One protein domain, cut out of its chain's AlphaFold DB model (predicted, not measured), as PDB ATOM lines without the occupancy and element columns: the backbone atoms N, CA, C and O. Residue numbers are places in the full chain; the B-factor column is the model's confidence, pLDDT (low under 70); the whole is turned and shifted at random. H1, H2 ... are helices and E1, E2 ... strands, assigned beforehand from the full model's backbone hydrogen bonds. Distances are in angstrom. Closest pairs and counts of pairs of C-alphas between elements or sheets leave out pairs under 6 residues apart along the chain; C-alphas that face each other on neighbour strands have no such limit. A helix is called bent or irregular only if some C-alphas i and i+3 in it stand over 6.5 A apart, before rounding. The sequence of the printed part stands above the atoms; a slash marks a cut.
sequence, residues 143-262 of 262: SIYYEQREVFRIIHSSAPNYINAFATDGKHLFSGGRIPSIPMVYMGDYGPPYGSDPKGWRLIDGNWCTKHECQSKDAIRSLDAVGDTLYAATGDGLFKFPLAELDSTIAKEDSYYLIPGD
ATOM      1  N   SER A 143     -39.856  50.666  22.043       63.28
ATOM      2  CA  SER A 143     -40.364  52.022  21.896       63.28
ATOM      3  C   SER A 143     -40.213  52.801  23.193       63.28
ATOM      4  O   SER A 143     -40.474  52.302  24.288       63.28
ATOM      5  N   ILE A 144     -39.864  54.075  23.044       64.19
ATOM      6  CA  ILE A 144     -39.876  55.068  24.112       64.19
ATOM      7  C   ILE A 144     -40.907  56.125  23.729       64.19
ATOM      8  O   ILE A 144     -40.896  56.608  22.594       64.19
ATOM      9  N   TYR A 145     -41.774  56.520  24.659       60.16
ATOM     10  CA  TYR A 145     -42.622  57.694  24.469       60.16
ATOM     11  C   TYR A 145     -42.513  58.668  25.637       60.16
ATOM     12  O   TYR A 145     -42.231  58.305  26.781       60.16
ATOM     13  N   TYR A 146     -42.732  59.940  25.317       57.78
ATOM     14  CA  TYR A 146     -42.633  61.039  26.265       57.78
ATOM     15  C   TYR A 146     -44.025  61.511  26.654       57.78
ATOM     16  O   TYR A 146     -44.819  61.900  25.798       57.78
ATOM     17  N   GLU A 147     -44.290  61.544  27.953       56.16
ATOM     18  CA  GLU A 147     -45.444  62.241  28.500       56.16
ATOM     19  C   GLU A 147     -44.966  63.558  29.117       56.16
ATOM     20  O   GLU A 147     -44.168  63.581  30.060       56.16
ATOM     21  N   GLN A 148     -45.430  64.678  28.560       50.41
ATOM     22  CA  GLN A 148     -45.128  66.000  29.095       50.41
ATOM     23  C   GLN A 148     -46.190  66.386  30.124       50.41
ATOM     24  O   GLN A 148     -47.339  66.645  29.773       50.41
ATOM     25  N   ARG A 149     -45.790  66.459  31.395       63.22
ATOM     26  CA  ARG A 149     -46.574  67.096  32.461       63.22
ATOM     27  C   ARG A 149     -45.966  68.462  32.765       63.22
ATOM     28  O   ARG A 149     -44.785  68.674  32.511       63.22
ATOM     29  N   GLU A 150     -46.767  69.392  33.284       58.22
ATOM     30  CA  GLU A 150     -46.469  70.838  33.353       58.22
ATOM     31  C   GLU A 150     -45.043  71.215  33.802       58.22
ATOM     32  O   GLU A 150     -44.512  72.221  33.335       58.22
ATOM     33  N   VAL A 151     -44.402  70.412  34.659       59.00
ATOM     34  CA  VAL A 151     -43.068  70.699  35.218       59.00
ATOM     35  C   VAL A 151     -42.054  69.557  35.038       59.00
ATOM     36  O   VAL A 151     -40.882  69.731  35.360       59.00
ATOM     37  N   PHE A 152     -42.465  68.398  34.503       47.44
ATOM     38  CA  PHE A 152     -41.613  67.205  34.374       47.44
ATOM     39  C   PHE A 152     -41.928  66.412  33.099       47.44
ATOM     40  O   PHE A 152     -43.078  66.327  32.664       47.44
ATOM     41  N   ARG A 153     -40.901  65.785  32.515       50.94
ATOM     42  CA  ARG A 153     -41.069  64.775  31.461       50.94
ATOM     43  C   ARG A 153     -41.022  63.393  32.094       50.94
ATOM     44  O   ARG A 153     -40.043  63.073  32.760       50.94
ATOM     45  N   ILE A 154     -42.053  62.592  31.859       57.19
ATOM     46  CA  ILE A 154     -42.051  61.168  32.193       57.19
ATOM     47  C   ILE A 154     -41.635  60.412  30.932       57.19
ATOM     48  O   ILE A 154     -42.189  60.647  29.853       57.19
ATOM     49  N   ILE A 155     -40.634  59.544  31.065       58.81
ATOM     50  CA  ILE A 155     -40.180  58.659  29.994       58.81
ATOM     51  C   ILE A 155     -40.810  57.294  30.243       58.81
ATOM     52  O   ILE A 155     -40.567  56.663  31.271       58.81
ATOM     53  N   HIS A 156     -41.627  56.860  29.296       63.38
ATOM     54  CA  HIS A 156     -42.193  55.521  29.282       63.38
ATOM     55  C   HIS A 156     -41.399  54.682  28.294       63.38
ATOM     56  O   HIS A 156     -41.139  55.129  27.175       63.38
ATOM     57  N   SER A 157     -41.017  53.478  28.704       68.00
ATOM     58  CA  SER A 157     -40.313  52.528  27.848       68.00
ATOM     59  C   SER A 157     -41.110  51.241  27.774       68.00
ATOM     60  O   SER A 157     -41.647  50.768  28.779       68.00
ATOM     61  N   SER A 158     -41.199  50.678  26.575       70.06
ATOM     62  CA  SER A 158     -41.645  49.299  26.414       70.06
ATOM     63  C   SER A 158     -40.502  48.305  26.604       70.06
ATOM     64  O   SER A 158     -40.781  47.117  26.706       70.06
ATOM     65  N   ALA A 159     -39.244  48.766  26.597       63.56
ATOM     66  CA  ALA A 159     -38.073  47.899  26.654       63.56
ATOM     67  C   ALA A 159     -38.022  47.170  28.008       63.56
ATOM     68  O   ALA A 159     -37.963  47.839  29.049       63.56
ATOM     69  N   PRO A 160     -38.030  45.830  28.016       64.00
ATOM     70  CA  PRO A 160     -37.698  45.071  29.208       64.00
ATOM     71  C   PRO A 160     -36.245  45.351  29.614       64.00
ATOM     72  O   PRO A 160     -35.364  45.473  28.768       64.00
ATOM     73  N   ASN A 161     -35.973  45.423  30.917       66.62
ATOM     74  CA  ASN A 161     -34.601  45.551  31.407       66.62
ATOM     75  C   ASN A 161     -33.987  44.153  31.563       66.62
ATOM     76  O   ASN A 161     -34.572  43.288  32.223       66.62
ATOM     77  N   TYR A 162     -32.776  43.958  31.030       74.31
ATOM     78  CA  TYR A 162     -32.034  42.689  31.082       74.31
ATOM     79  C   TYR A 162     -32.799  41.523  30.446       74.31
ATOM     80  O   TYR A 162     -33.254  40.607  31.145       74.31
ATOM     81  N   ILE A 163     -32.954  41.579  29.125       79.62
ATOM     82  CA  ILE A 163     -33.537  40.495  28.332       79.62
ATOM     83  C   ILE A 163     -32.450  39.443  28.123       79.62
ATOM     84  O   ILE A 163     -31.375  39.752  27.623       79.62
ATOM     85  N   ASN A 164     -32.736  38.196  28.483       81.19
ATOM     86  CA  ASN A 164     -31.778  37.098  28.320       81.19
ATOM     87  C   ASN A 164     -32.236  36.064  27.291       81.19
ATOM     88  O   ASN A 164     -31.476  35.157  26.970       81.19
ATOM     89  N   ALA A 165     -33.500  36.122  26.873       87.38
ATOM     90  CA  ALA A 165     -34.110  35.083  26.065       87.38
ATOM     91  C   ALA A 165     -35.130  35.660  25.092       87.38
ATOM     92  O   ALA A 165     -35.896  36.569  25.440       87.38
ATOM     93  N   PHE A 166     -35.170  35.077  23.900       90.06
ATOM     94  CA  PHE A 166     -35.992  35.552  22.804       90.06
ATOM     95  C   PHE A 166     -36.540  34.377  21.986       90.06
ATOM     96  O   PHE A 166     -35.814  33.452  21.650       90.06
ATOM     97  N   ALA A 167     -37.840  34.378  21.687       93.31
ATOM     98  CA  ALA A 167     -38.497  33.237  21.044       93.31
ATOM     99  C   ALA A 167     -39.646  33.657  20.121       93.31
ATOM    100  O   ALA A 167     -40.140  34.781  20.165       93.31
ATOM    101  N   THR A 168     -40.101  32.733  19.276       94.06
ATOM    102  CA  THR A 168     -41.194  32.948  18.316       94.06
ATOM    103  C   THR A 168     -41.947  31.647  18.074       94.06
ATOM    104  O   THR A 168     -41.328  30.603  17.907       94.06
ATOM    105  N   ASP A 169     -43.275  31.715  17.983       94.00
ATOM    106  CA  ASP A 169     -44.116  30.613  17.478       94.00
ATOM    107  C   ASP A 169     -44.430  30.768  15.970       94.00
ATOM    108  O   ASP A 169     -45.262  30.059  15.404       94.00
ATOM    109  N   GLY A 170     -43.794  31.747  15.316       91.75
ATOM    110  CA  GLY A 170     -44.030  32.148  13.928       91.75
ATOM    111  C   GLY A 170     -45.133  33.200  13.757       91.75
ATOM    112  O   GLY A 170     -45.125  33.931  12.765       91.75
ATOM    113  N   LYS A 171     -46.051  33.335  14.722       92.12
ATOM    114  CA  LYS A 171     -47.134  34.332  14.723       92.12
ATOM    115  C   LYS A 171     -46.843  35.498  15.669       92.12
ATOM    116  O   LYS A 171     -47.104  36.649  15.312       92.12
ATOM    117  N   HIS A 172     -46.290  35.196  16.832       93.31
ATOM    118  CA  HIS A 172     -45.957  36.107  17.910       93.31
ATOM    119  C   HIS A 172     -44.456  36.064  18.202       93.31
ATOM    120  O   HIS A 172     -43.767  35.082  17.911       93.31
ATOM    121  N   LEU A 173     -43.978  37.147  18.801       93.06
ATOM    122  CA  LEU A 173     -42.602  37.325  19.225       93.06
ATOM    123  C   LEU A 173     -42.583  37.480  20.745       93.06
ATOM    124  O   LEU A 173     -43.334  38.293  21.291       93.06
ATOM    125  N   PHE A 174     -41.748  36.696  21.416       93.12
ATOM    126  CA  PHE A 174     -41.680  36.610  22.868       93.12
ATOM    127  C   PHE A 174     -40.300  37.002  23.373       93.12
ATOM    128  O   PHE A 174     -39.292  36.686  22.745       93.12
ATOM    129  N   SER A 175     -40.254  37.634  24.537       91.25
ATOM    130  CA  SER A 175     -39.013  37.937  25.246       91.25
ATOM    131  C   SER A 175     -39.133  37.568  26.719       91.25
ATOM    132  O   SER A 175     -40.229  37.386  27.253       91.25
ATOM    133  N   GLY A 176     -37.993  37.407  27.380       89.00
ATOM    134  CA  GLY A 176     -37.930  37.095  28.800       89.00
ATOM    135  C   GLY A 176     -36.587  37.491  29.380       89.00
ATOM    136  O   GLY A 176     -35.561  37.485  28.698       89.00
ATOM    137  N   GLY A 177     -36.594  37.849  30.656       86.69
ATOM    138  CA  GLY A 177     -35.413  38.400  31.288       86.69
ATOM    139  C   GLY A 177     -35.485  38.394  32.800       86.69
ATOM    140  O   GLY A 177     -36.128  37.541  33.416       86.69
ATOM    141  N   ARG A 178     -34.765  39.343  33.398       80.00
ATOM    142  CA  ARG A 178     -34.729  39.533  34.851       80.00
ATOM    143  C   ARG A 178     -35.775  40.528  35.340       80.00
ATOM    144  O   ARG A 178     -36.275  40.376  36.449       80.00
ATOM    145  N   ILE A 179     -36.055  41.581  34.573       74.62
ATOM    146  CA  ILE A 179     -36.985  42.633  34.985       74.62
ATOM    147  C   ILE A 179     -37.921  42.951  33.811       74.62
ATOM    148  O   ILE A 179     -37.571  43.773  32.960       74.62
ATOM    149  N   PRO A 180     -39.114  42.330  33.770       73.94
ATOM    150  CA  PRO A 180     -39.665  41.367  34.739       73.94
ATOM    151  C   PRO A 180     -39.164  39.924  34.532       73.94
ATOM    152  O   PRO A 180     -38.831  39.523  33.420       73.94
ATOM    153  N   SER A 181     -39.180  39.111  35.597       82.44
ATOM    154  CA  SER A 181     -38.929  37.652  35.550       82.44
ATOM    155  C   SER A 181     -40.120  36.853  34.981       82.44
ATOM    156  O   SER A 181     -40.433  35.756  35.444       82.44
ATOM    157  N   ILE A 182     -40.832  37.429  34.010       86.88
ATOM    158  CA  ILE A 182     -42.062  36.906  33.404       86.88
ATOM    159  C   ILE A 182     -41.921  37.061  31.886       86.88
ATOM    160  O   ILE A 182     -41.372  38.076  31.448       86.88
ATOM    161  N   PRO A 183     -42.387  36.098  31.069       90.31
ATOM    162  CA  PRO A 183     -42.354  36.258  29.625       90.31
ATOM    163  C   PRO A 183     -43.210  37.445  29.180       90.31
ATOM    164  O   PRO A 183     -44.217  37.781  29.805       90.31
ATOM    165  N   MET A 184     -42.834  38.052  28.065       89.75
ATOM    166  CA  MET A 184     -43.562  39.148  27.442       89.75
ATOM    167  C   MET A 184     -43.822  38.829  25.977       89.75
ATOM    168  O   MET A 184     -43.063  38.087  25.357       89.75
ATOM    169  N   VAL A 185     -44.877  39.408  25.413       90.75
ATOM    170  CA  VAL A 185     -45.178  39.317  23.982       90.75
ATOM    171  C   VAL A 185     -45.138  40.694  23.335       90.75
ATOM    172  O   VAL A 185     -45.625  41.680  23.896       90.75
ATOM    173  N   TYR A 186     -44.547  40.761  22.146       89.31
ATOM    174  CA  TYR A 186     -44.482  41.981  21.359       89.31
ATOM    175  C   TYR A 186     -45.832  42.276  20.705       89.31
ATOM    176  O   TYR A 186     -46.394  41.457  19.975       89.31
ATOM    177  N   MET A 187     -46.334  43.487  20.927       86.19
ATOM    178  CA  MET A 187     -47.642  43.924  20.443       86.19
ATOM    179  C   MET A 187     -47.599  44.556  19.054       86.19
ATOM    180  O   MET A 187     -48.639  44.671  18.413       86.19
ATOM    181  N   GLY A 188     -46.421  44.941  18.549       79.25
ATOM    182  CA  GLY A 188     -46.309  45.588  17.235       79.25
ATOM    183  C   GLY A 188     -46.678  44.688  16.050       79.25
ATOM    184  O   GLY A 188     -46.843  45.187  14.938       79.25
ATOM    185  N   ASP A 189     -46.825  43.388  16.301       76.25
ATOM    186  CA  ASP A 189     -47.223  42.358  15.345       76.25
ATOM    187  C   ASP A 189     -48.726  42.038  15.343       76.25
ATOM    188  O   ASP A 189     -49.193  41.290  14.475       76.25
ATOM    189  N   TYR A 190     -49.489  42.578  16.297       76.38
ATOM    190  CA  TYR A 190     -50.922  42.324  16.398       76.38
ATOM    191  C   TYR A 190     -51.720  43.260  15.481       76.38
ATOM    192  O   TYR A 190     -51.505  44.470  15.432       76.38
ATOM    193  N   GLY A 191     -52.688  42.689  14.761       66.94
ATOM    194  CA  GLY A 191     -53.717  43.445  14.044       66.94
ATOM    195  C   GLY A 191     -54.845  43.924  14.973       66.94
ATOM    196  O   GLY A 191     -54.739  43.818  16.197       66.94
ATOM    197  N   PRO A 192     -55.958  44.446  14.427       52.81
ATOM    198  CA  PRO A 192     -57.147  44.770  15.219       52.81
ATOM    199  C   PRO A 192     -57.600  43.590  16.108       52.81
ATOM    200  O   PRO A 192     -57.571  42.451  15.634       52.81
ATOM    201  N   PRO A 193     -58.036  43.829  17.363       59.88
ATOM    202  CA  PRO A 193     -58.305  45.132  17.988       59.88
ATOM    203  C   PRO A 193     -57.066  45.864  18.539       59.88
ATOM    204  O   PRO A 193     -57.188  47.021  18.918       59.88
ATOM    205  N   TYR A 194     -55.891  45.230  18.556       58.00
ATOM    206  CA  TYR A 194     -54.676  45.759  19.197       58.00
ATOM    207  C   TYR A 194     -53.784  46.590  18.263       58.00
ATOM    208  O   TYR A 194     -52.876  47.272  18.719       58.00
ATOM    209  N   GLY A 195     -54.039  46.571  16.951       56.19
ATOM    210  CA  GLY A 195     -53.199  47.251  15.955       56.19
ATOM    211  C   GLY A 195     -53.176  48.786  16.042       56.19
ATOM    212  O   GLY A 195     -52.380  49.415  15.349       56.19
ATOM    213  N   SER A 196     -54.044  49.394  16.858       57.16
ATOM    214  CA  SER A 196     -54.011  50.828  17.183       57.16
ATOM    215  C   SER A 196     -53.204  51.157  18.440       57.16
ATOM    216  O   SER A 196     -52.979  52.338  18.709       57.16
ATOM    217  N   ASP A 197     -52.804  50.148  19.215       58.69
ATOM    218  CA  ASP A 197     -52.064  50.353  20.453       58.69
ATOM    219  C   ASP A 197     -50.612  50.737  20.142       58.69
ATOM    220  O   ASP A 197     -50.047  50.315  19.123       58.69
ATOM    221  N   PRO A 198     -49.971  51.549  20.996       56.25
ATOM    222  CA  PRO A 198     -48.591  51.914  20.764       56.25
ATOM    223  C   PRO A 198     -47.697  50.665  20.929       56.25
ATOM    224  O   PRO A 198     -47.922  49.810  21.793       56.25
ATOM    225  N   LYS A 199     -46.738  50.512  20.006       74.56
ATOM    226  CA  LYS A 199     -45.917  49.301  19.848       74.56
ATOM    227  C   LYS A 199     -45.067  49.073  21.096       74.56
ATOM    228  O   LYS A 199     -44.234  49.908  21.432       74.56
ATOM    229  N   GLY A 200     -45.263  47.951  21.771       79.44
ATOM    230  CA  GLY A 200     -44.551  47.650  23.006       79.44
ATOM    231  C   GLY A 200     -44.704  46.197  23.423       79.44
ATOM    232  O   GLY A 200     -45.104  45.362  22.613       79.44
ATOM    233  N   TRP A 201     -44.401  45.908  24.683       85.38
ATOM    234  CA  TRP A 201     -44.356  44.550  25.214       85.38
ATOM    235  C   TRP A 201     -45.352  44.393  26.356       85.38
ATOM    236  O   TRP A 201     -45.338  45.171  27.310       85.38
ATOM    237  N   ARG A 202     -46.202  43.369  26.280       87.44
ATOM    238  CA  ARG A 202     -47.157  43.036  27.347       87.44
ATOM    239  C   ARG A 202     -46.708  41.816  28.115       87.44
ATOM    240  O   ARG A 202     -46.222  40.861  27.509       87.44
ATOM    241  N   LEU A 203     -46.900  41.844  29.430       87.75
ATOM    242  CA  LEU A 203     -46.618  40.696  30.284       87.75
ATOM    243  C   LEU A 203     -47.524  39.525  29.924       87.75
ATOM    244  O   LEU A 203     -48.703  39.682  29.616       87.75
ATOM    245  N   ILE A 204     -46.977  38.324  30.033       89.25
ATOM    246  CA  ILE A 204     -47.746  37.085  30.053       89.25
ATOM    247  C   ILE A 204     -47.900  36.693  31.527       89.25
ATOM    248  O   ILE A 204     -47.400  35.665  31.977       89.25
ATOM    249  N   ASP A 205     -48.555  37.570  32.299       80.19
ATOM    250  CA  ASP A 205     -48.656  37.462  33.765       80.19
ATOM    251  C   ASP A 205     -49.471  36.236  34.205       80.19
ATOM    252  O   ASP A 205     -49.174  35.644  35.230       80.19
ATOM    253  N   GLY A 206     -50.423  35.785  33.374       72.62
ATOM    254  CA  GLY A 206     -51.437  34.745  33.625       72.62
ATOM    255  C   GLY A 206     -51.041  33.567  34.528       72.62
ATOM    256  O   GLY A 206     -50.965  33.688  35.741       72.62
ATOM    257  N   ASN A 207     -50.856  32.362  33.986       68.94
ATOM    258  CA  ASN A 207     -50.479  31.203  34.816       68.94
ATOM    259  C   ASN A 207     -49.077  31.341  35.451       68.94
ATOM    260  O   ASN A 207     -48.654  30.446  36.177       68.94
ATOM    261  N   TRP A 208     -48.356  32.432  35.180       75.81
ATOM    262  CA  TRP A 208     -46.993  32.679  35.638       75.81
ATOM    263  C   TRP A 208     -46.942  33.344  37.009       75.81
ATOM    264  O   TRP A 208     -46.100  32.998  37.841       75.81
ATOM    265  N   CYS A 209     -47.876  34.254  37.267       71.44
ATOM    266  CA  CYS A 209     -48.040  34.921  38.538       71.44
ATOM    267  C   CYS A 209     -49.511  35.045  38.907       71.44
ATOM    268  O   CYS A 209     -50.405  35.309  38.113       71.44
ATOM    269  N   THR A 210     -49.773  34.868  40.192       65.81
ATOM    270  CA  THR A 210     -51.036  35.297  40.785       65.81
ATOM    271  C   THR A 210     -50.859  36.709  41.330       65.81
ATOM    272  O   THR A 210     -49.733  37.139  41.573       65.81
ATOM    273  N   LYS A 211     -51.964  37.409  41.637       61.03
ATOM    274  CA  LYS A 211     -51.969  38.762  42.242       61.03
ATOM    275  C   LYS A 211     -51.037  38.961  43.452       61.03
ATOM    276  O   LYS A 211     -50.839  40.099  43.872       61.03
ATOM    277  N   HIS A 212     -50.539  37.888  44.061       56.06
ATOM    278  CA  HIS A 212     -49.736  37.930  45.278       56.06
ATOM    279  C   HIS A 212     -48.361  37.261  45.149       56.06
ATOM    280  O   HIS A 212     -47.517  37.509  46.006       56.06
ATOM    281  N   GLU A 213     -48.117  36.439  44.122       69.25
ATOM    282  CA  GLU A 213     -46.845  35.724  43.969       69.25
ATOM    283  C   GLU A 213     -46.659  35.147  42.556       69.25
ATOM    284  O   GLU A 213     -47.585  34.556  41.990       69.25
ATOM    285  N   CYS A 214     -45.442  35.286  42.025       75.75
ATOM    286  CA  CYS A 214     -44.975  34.629  40.805       75.75
ATOM    287  C   CYS A 214     -44.431  33.230  41.093       75.75
ATOM    288  O   CYS A 214     -43.776  33.019  42.114       75.75
ATOM    289  N   GLN A 215     -44.653  32.292  40.168       76.31
ATOM    290  CA  GLN A 215     -44.153  30.920  40.279       76.31
ATOM    291  C   GLN A 215     -42.618  30.846  40.276       76.31
ATOM    292  O   GLN A 215     -42.052  29.979  40.936       76.31
ATOM    293  N   SER A 216     -41.955  31.765  39.567       78.88
ATOM    294  CA  SER A 216     -40.497  31.932  39.558       78.88
ATOM    295  C   SER A 216     -40.138  33.328  40.048       78.88
ATOM    296  O   SER A 216     -40.792  34.306  39.680       78.88
ATOM    297  N   LYS A 217     -39.077  33.426  40.854       80.06
ATOM    298  CA  LYS A 217     -38.452  34.712  41.215       80.06
ATOM    299  C   LYS A 217     -37.110  34.887  40.504       80.06
ATOM    300  O   LYS A 217     -36.635  36.018  40.402       80.06
ATOM    301  N   ASP A 218     -36.523  33.802  39.989       85.12
ATOM    302  CA  ASP A 218     -35.314  33.873  39.170       85.12
ATOM    303  C   ASP A 218     -35.604  34.368  37.744       85.12
ATOM    304  O   ASP A 218     -36.718  34.225  37.230       85.12
ATOM    305  N   ALA A 219     -34.579  34.946  37.119       86.94
ATOM    306  CA  ALA A 219     -34.626  35.439  35.751       86.94
ATOM    307  C   ALA A 219     -34.917  34.306  34.761       86.94
ATOM    308  O   ALA A 219     -34.426  33.179  34.905       86.94
ATOM    309  N   ILE A 220     -35.648  34.639  33.703       89.06
ATOM    310  CA  ILE A 220     -35.772  33.766  32.541       89.06
ATOM    311  C   ILE A 220     -34.425  33.754  31.828       89.06
ATOM    312  O   ILE A 220     -33.859  34.810  31.546       89.06
ATOM    313  N   ARG A 221     -33.893  32.553  31.592       88.94
ATOM    314  CA  ARG A 221     -32.583  32.328  30.957       88.94
ATOM    315  C   ARG A 221     -32.696  31.764  29.547       88.94
ATOM    316  O   ARG A 221     -31.739  31.835  28.796       88.94
ATOM    317  N   SER A 222     -33.829  31.150  29.224       90.44
ATOM    318  CA  SER A 222     -34.131  30.625  27.896       90.44
ATOM    319  C   SER A 222     -35.643  30.558  27.715       90.44
ATOM    320  O   SER A 222     -36.377  30.285  28.673       90.44
ATOM    321  N   LEU A 223     -36.089  30.829  26.494       92.75
ATOM    322  CA  LEU A 223     -37.470  30.747  26.048       92.75
ATOM    323  C   LEU A 223     -37.518  29.923  24.773       92.75
ATOM    324  O   LEU A 223     -36.634  30.043  23.933       92.75
ATOM    325  N   ASP A 224     -38.574  29.135  24.620       94.62
ATOM    326  CA  ASP A 224     -38.863  28.463  23.360       94.62
ATOM    327  C   ASP A 224     -40.373  28.259  23.203       94.62
ATOM    328  O   ASP A 224     -41.088  28.042  24.185       94.62
ATOM    329  N   ALA A 225     -40.867  28.322  21.972       94.94
ATOM    330  CA  ALA A 225     -42.265  28.070  21.652       94.94
ATOM    331  C   ALA A 225     -42.366  26.790  20.818       94.94
ATOM    332  O   ALA A 225     -41.979  26.747  19.652       94.94
ATOM    333  N   VAL A 226     -42.915  25.736  21.421       94.50
ATOM    334  CA  VAL A 226     -42.986  24.408  20.807       94.50
ATOM    335  C   VAL A 226     -44.441  23.966  20.726       94.50
ATOM    336  O   VAL A 226     -45.081  23.677  21.739       94.50
ATOM    337  N   GLY A 227     -44.958  23.882  19.499       94.44
ATOM    338  CA  GLY A 227     -46.349  23.516  19.248       94.44
ATOM    339  C   GLY A 227     -47.314  24.579  19.771       94.44
ATOM    340  O   GLY A 227     -47.327  25.701  19.280       94.44
ATOM    341  N   ASP A 228     -48.136  24.216  20.751       95.75
ATOM    342  CA  ASP A 228     -49.154  25.076  21.366       95.75
ATOM    343  C   ASP A 228     -48.722  25.659  22.724       95.75
ATOM    344  O   ASP A 228     -49.549  26.193  23.465       95.75
ATOM    345  N   THR A 229     -47.438  25.540  23.071       95.56
ATOM    346  CA  THR A 229     -46.931  25.847  24.409       95.56
ATOM    347  C   THR A 229     -45.672  26.713  24.347       95.56
ATOM    348  O   THR A 229     -44.712  26.384  23.651       95.56
ATOM    349  N   LEU A 230     -45.659  27.792  25.131       95.31
ATOM    350  CA  LEU A 230     -44.465  28.576  25.441       95.31
ATOM    351  C   LEU A 230     -43.780  27.985  26.677       95.31
ATOM    352  O   LEU A 230     -44.418  27.793  27.713       95.31
ATOM    353  N   TYR A 231     -42.485  27.724  26.577       94.31
ATOM    354  CA  TYR A 231     -41.643  27.227  27.656       94.31
ATOM    355  C   TYR A 231     -40.678  28.316  28.098       94.31
ATOM    356  O   TYR A 231     -40.059  28.960  27.255       94.31
ATOM    357  N   ALA A 232     -40.501  28.477  29.408       92.62
ATOM    358  CA  ALA A 232     -39.422  29.297  29.945       92.62
ATOM    359  C   ALA A 232     -38.628  28.530  30.996       92.62
ATOM    360  O   ALA A 232     -39.189  27.952  31.931       92.62
ATOM    361  N   ALA A 233     -37.310  28.558  30.842       92.38
ATOM    362  CA  ALA A 233     -36.376  28.004  31.802       92.38
ATOM    363  C   ALA A 233     -35.827  29.117  32.699       92.38
ATOM    364  O   ALA A 233     -35.320  30.135  32.219       92.38
ATOM    365  N   THR A 234     -35.891  28.894  34.007       90.50
ATOM    366  CA  THR A 234     -35.283  29.744  35.039       90.50
ATOM    367  C   THR A 234     -34.392  28.879  35.937       90.50
ATOM    368  O   THR A 234     -34.319  27.660  35.760       90.50
ATOM    369  N   GLY A 235     -33.685  29.470  36.905       87.31
ATOM    370  CA  GLY A 235     -32.985  28.675  37.921       87.31
ATOM    371  C   GLY A 235     -33.922  27.906  38.859       87.31
ATOM    372  O   GLY A 235     -33.480  26.933  39.468       87.31
ATOM    373  N   ASP A 236     -35.200  28.292  38.932       88.06
ATOM    374  CA  ASP A 236     -36.216  27.647  39.771       88.06
ATOM    375  C   ASP A 236     -36.863  26.432  39.073       88.06
ATOM    376  O   ASP A 236     -37.425  25.557  39.735       88.06
ATOM    377  N   GLY A 237     -36.770  26.338  37.742       89.06
ATOM    378  CA  GLY A 237     -37.293  25.204  36.981       89.06
ATOM    379  C   GLY A 237     -37.666  25.526  35.534       89.06
ATOM    380  O   GLY A 237     -37.320  26.573  34.989       89.06
ATOM    381  N   LEU A 238     -38.381  24.586  34.909       91.50
ATOM    382  CA  LEU A 238     -38.985  24.751  33.587       91.50
ATOM    383  C   LEU A 238     -40.491  24.959  33.738       91.50
ATOM    384  O   LEU A 238     -41.201  24.097  34.257       91.50
ATOM    385  N   PHE A 239     -40.966  26.085  33.232       90.56
ATOM    386  CA  PHE A 239     -42.356  26.510  33.298       90.56
ATOM    387  C   PHE A 239     -42.970  26.491  31.903       90.56
ATOM    388  O   PHE A 239     -42.266  26.597  30.896       90.56
ATOM    389  N   LYS A 240     -44.292  26.342  31.847       92.00
ATOM    390  CA  LYS A 240     -45.041  26.228  30.597       92.00
ATOM    391  C   LYS A 240     -46.281  27.110  30.618       92.00
ATOM    392  O   LYS A 240     -46.963  27.192  31.639       92.00
ATOM    393  N   PHE A 241     -46.597  27.699  29.476       92.19
ATOM    394  CA  PHE A 241     -47.783  28.512  29.265       92.19
ATOM    395  C   PHE A 241     -48.501  28.076  27.977       92.19
ATOM    396  O   PHE A 241     -47.872  28.040  26.918       92.19
ATOM    397  N   PRO A 242     -49.800  27.732  28.037       94.19
ATOM    398  CA  PRO A 242     -50.564  27.357  26.853       94.19
ATOM    399  C   PRO A 242     -50.863  28.588  25.984       94.19
ATOM    400  O   PRO A 242     -51.530  29.525  26.418       94.19
ATOM    401  N   LEU A 243     -50.437  28.569  24.719       94.25
ATOM    402  CA  LEU A 243     -50.603  29.696  23.791       94.25
ATOM    403  C   LEU A 243     -52.074  30.008  23.477       94.25
ATOM    404  O   LEU A 243     -52.403  31.142  23.136       94.25
ATOM    405  N   ALA A 244     -52.978  29.041  23.650       93.94
ATOM    406  CA  ALA A 244     -54.420  29.252  23.516       93.94
ATOM    407  C   ALA A 244     -54.985  30.274  24.529       93.94
ATOM    408  O   ALA A 244     -56.046  30.848  24.288       93.94
ATOM    409  N   GLU A 245     -54.289  30.521  25.643       92.62
ATOM    410  CA  GLU A 245     -54.694  31.476  26.683       92.62
ATOM    411  C   GLU A 245     -54.043  32.863  26.508       92.62
ATOM    412  O   GLU A 245     -54.351  33.784  27.274       92.62
ATOM    413  N   LEU A 246     -53.172  33.039  25.502       91.81
ATOM    414  CA  LEU A 246     -52.349  34.240  25.312       91.81
ATOM    415  C   LEU A 246     -53.193  35.513  25.201       91.81
ATOM    416  O   LEU A 246     -53.055  36.406  26.035       91.81
ATOM    417  N   ASP A 247     -54.120  35.567  24.242       89.62
ATOM    418  CA  ASP A 247     -54.946  36.756  23.985       89.62
ATOM    419  C   ASP A 247     -55.748  37.180  25.227       89.62
ATOM    420  O   ASP A 247     -55.838  38.360  25.564       89.62
ATOM    421  N   SER A 248     -56.303  36.203  25.952       89.19
ATOM    422  CA  SER A 248     -57.079  36.464  27.170       89.19
ATOM    423  C   SER A 248     -56.218  36.985  28.326       89.19
ATOM    424  O   SER A 248     -56.710  37.745  29.165       89.19
ATOM    425  N   THR A 249     -54.942  36.592  28.345       89.25
ATOM    426  CA  THR A 249     -53.952  36.984  29.350       89.25
ATOM    427  C   THR A 249     -53.506  38.423  29.121       89.25
ATOM    428  O   THR A 249     -53.615  39.251  30.018       89.25
ATOM    429  N   ILE A 250     -53.103  38.755  27.893       88.50
ATOM    430  CA  ILE A 250     -52.525  40.066  27.553       88.50
ATOM    431  C   ILE A 250     -53.571  41.174  27.378       88.50
ATOM    432  O   ILE A 250     -53.228  42.349  27.257       88.50
ATOM    433  N   ALA A 251     -54.861  40.830  27.331       85.31
ATOM    434  CA  ALA A 251     -55.942  41.804  27.176       85.31
ATOM    435  C   ALA A 251     -56.059  42.790  28.352       85.31
ATOM    436  O   ALA A 251     -56.696  43.830  28.200       85.31
ATOM    437  N   LYS A 252     -55.490  42.457  29.517       81.12
ATOM    438  CA  LYS A 252     -55.535  43.282  30.736       81.12
ATOM    439  C   LYS A 252     -54.228  44.022  31.017       81.12
ATOM    440  O   LYS A 252     -54.190  44.800  31.962       81.12
ATOM    441  N   GLU A 253     -53.198  43.757  30.221       83.31
ATOM    442  CA  GLU A 253     -51.846  44.249  30.448       83.31
ATOM    443  C   GLU A 253     -51.571  45.510  29.632       83.31
ATOM    444  O   GLU A 253     -52.011  45.640  28.484       83.31
ATOM    445  N   ASP A 254     -50.795  46.414  30.221       76.94
ATOM    446  CA  ASP A 254     -50.298  47.607  29.546       76.94
ATOM    447  C   ASP A 254     -49.018  47.285  28.760       76.94
ATOM    448  O   ASP A 254     -48.200  46.461  29.161       76.94
ATOM    449  N   SER A 255     -48.826  47.945  27.615       73.88
ATOM    450  CA  SER A 255     -47.643  47.738  26.758       73.88
ATOM    451  C   SER A 255     -46.414  48.564  27.179       73.88
ATOM    452  O   SER A 255     -45.366  48.469  26.534       73.88
ATOM    453  N   TYR A 256     -46.557  49.424  28.194       67.88
ATOM    454  CA  TYR A 256     -45.554  50.402  28.613       67.88
ATOM    455  C   TYR A 256     -45.495  50.517  30.125       67.88
ATOM    456  O   TYR A 256     -46.526  50.545  30.796       67.88
ATOM    457  N   TYR A 257     -44.277  50.666  30.639       65.69
ATOM    458  CA  TYR A 257     -44.024  50.784  32.066       65.69
ATOM    459  C   TYR A 257     -43.288  52.095  32.350       65.69
ATOM    460  O   TYR A 257     -42.473  52.574  31.554       65.69
ATOM    461  N   LEU A 258     -43.596  52.687  33.505       54.44
ATOM    462  CA  LEU A 258     -42.892  53.863  34.004       54.44
ATOM    463  C   LEU A 258     -41.439  53.488  34.295       54.44
ATOM    464  O   LEU A 258     -41.192  52.583  35.092       54.44
ATOM    465  N   ILE A 259     -40.486  54.218  33.715       53.84
ATOM    466  CA  ILE A 259     -39.108  54.190  34.207       53.84
ATOM    467  C   ILE A 259     -39.086  55.034  35.488       53.84
ATOM    468  O   ILE A 259     -39.424  56.223  35.419       53.84
ATOM    469  N   PRO A 260     -38.725  54.480  36.663       40.81
ATOM    470  CA  PRO A 260     -38.403  55.308  37.816       40.81
ATOM    471  C   PRO A 260     -37.232  56.206  37.415       40.81
ATOM    472  O   PRO A 260     -36.166  55.706  37.067       40.81
ATOM    473  N   GLY A 261     -37.455  57.517  37.382       39.62
ATOM    474  CA  GLY A 261     -36.362  58.467  37.212       39.62
ATOM    475  C   GLY A 261     -35.522  58.483  38.482       39.62
ATOM    476  O   GLY A 261     -36.088  58.661  39.563       39.62
ATOM    477  N   ASP A 262     -34.216  58.282  38.335       35.84
ATOM    478  CA  ASP A 262     -33.233  58.681  39.346       35.84
ATOM    479  C   ASP A 262     -33.180  60.215  39.476       35.84
ATOM    480  O   ASP A 262     -33.276  60.914  38.434       35.84
TER     481      ASP A 262
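Overview. This is residues 143 to 262 of the 262 residues of an uncharacterized protein of Fibrobacter sp. UWRM (UniProt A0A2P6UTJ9). Look for a small sandwich of two sheets, the four-stranded sheet E3 E4 E5 E6 and the three-stranded sheet E7 E8 E9, partly face to face, with E3 and E7 close along one side and the short helix H1 reaching from E8 of the one sheet to E6 of the other. From one end of this body the two-stranded hairpin E1 E2 reaches away as an arm, and the tail after H1 returns to pair briefly with the base of that arm. The printed part has 120 residues with nine named strands followed by one named helix; each of the three sheets is antiparallel, in the orders E1 E2, E3 E4 E5 E6 and E7 E8 E9. Under half of the residues are in named elements, and by these the class is mostly strand. The whole is compact, with a radius of gyration of the C-alphas of 14.7 A and spans of 48 by 34 by 24 A.

Arrangement. Start with E1, residues 144 to 149, and E2, residues 152 to 157, an antiparallel hairpin where N 147 and O 154 are 3.0 A apart, within hydrogen-bond range. Residues 156 to 157 of E2 also pair with residues 257 to 258, antiparallel. Next come E3, residues 161 to 168, E4, residues 173 to 179, E5, residues 184 to 186, and E6, residues 201 to 203, a meander, each strand the antiparallel neighbour of the one before. Within hydrogen-bond range you will find N 167 and O 174 at 2.9 A between E3 and E4, N 184 and O 175 at 2.8 A between E4 and E5, and N 185 and O 202 at 2.9 A between E5 and E6. E3 bends by 68 degrees at residue 164. A second meander follows: E7, residues 222 to 226, E8, residues 229 to 233, and E9, residues 238 to 242. Here N 231 and O 224 are 2.8 A apart between E7 and E8, and N 241 and O 230 are 2.8 A apart between E8 and E9. These two sheets form a sandwich, two sheets face to face, the facing parts 9.4 A centre to centre and the best planes 33 degrees apart. The closest C-alphas of E3 and E7 are those of Ala 165 and Ser 222, 4.8 A. E3 and E8 are near each other, while E4 and E8 are only just apart, at 8.0 A. H1, residues 243 to 250, only grazes the first of these sheets with residues 246 to 250 and the second with residues 243 to 246. Its closest C-alphas to E6 are those of Ile 250 and Arg 202, 6.1 A. In H1, 2 of 4 O i to N i+4 pairs are within hydrogen-bond range.

Along the chain. Find C-alpha 144 at (-39.876, 55.068, 24.112), where E1 begins; E1 and E2 each measure 16.1 A from first to last C-alpha. E3 begins at C-alpha 161, (-34.601, 45.551, 31.407), and measures 19.3 A; E4 measures 17.6 A, E5 and E6 6.8 A each. E7 measures 12.9 A, E8 13.1 A and E9 13.6 A. H1 measures 11.2 A and ends at C-alpha 250, (-52.525, 40.066, 27.553); it is irregular, with C-alphas 244 and 247 7.5 A apart.

Size, cuts and confidence. The two C-alphas farthest apart are those of Val 151 and Gly 227, 49.9 A. The printed part has no cut and ends at Asp 262, the chain's last residue. The links E5 to E6, residues 187 to 200, and E6 to E7, residues 204 to 221, are long. The mean pLDDT of the printed part is 77.7; it is under 70 at residues 143 to 157, 159 to 161, 191 to 198, 207, 210 to 213 and 256 to 262.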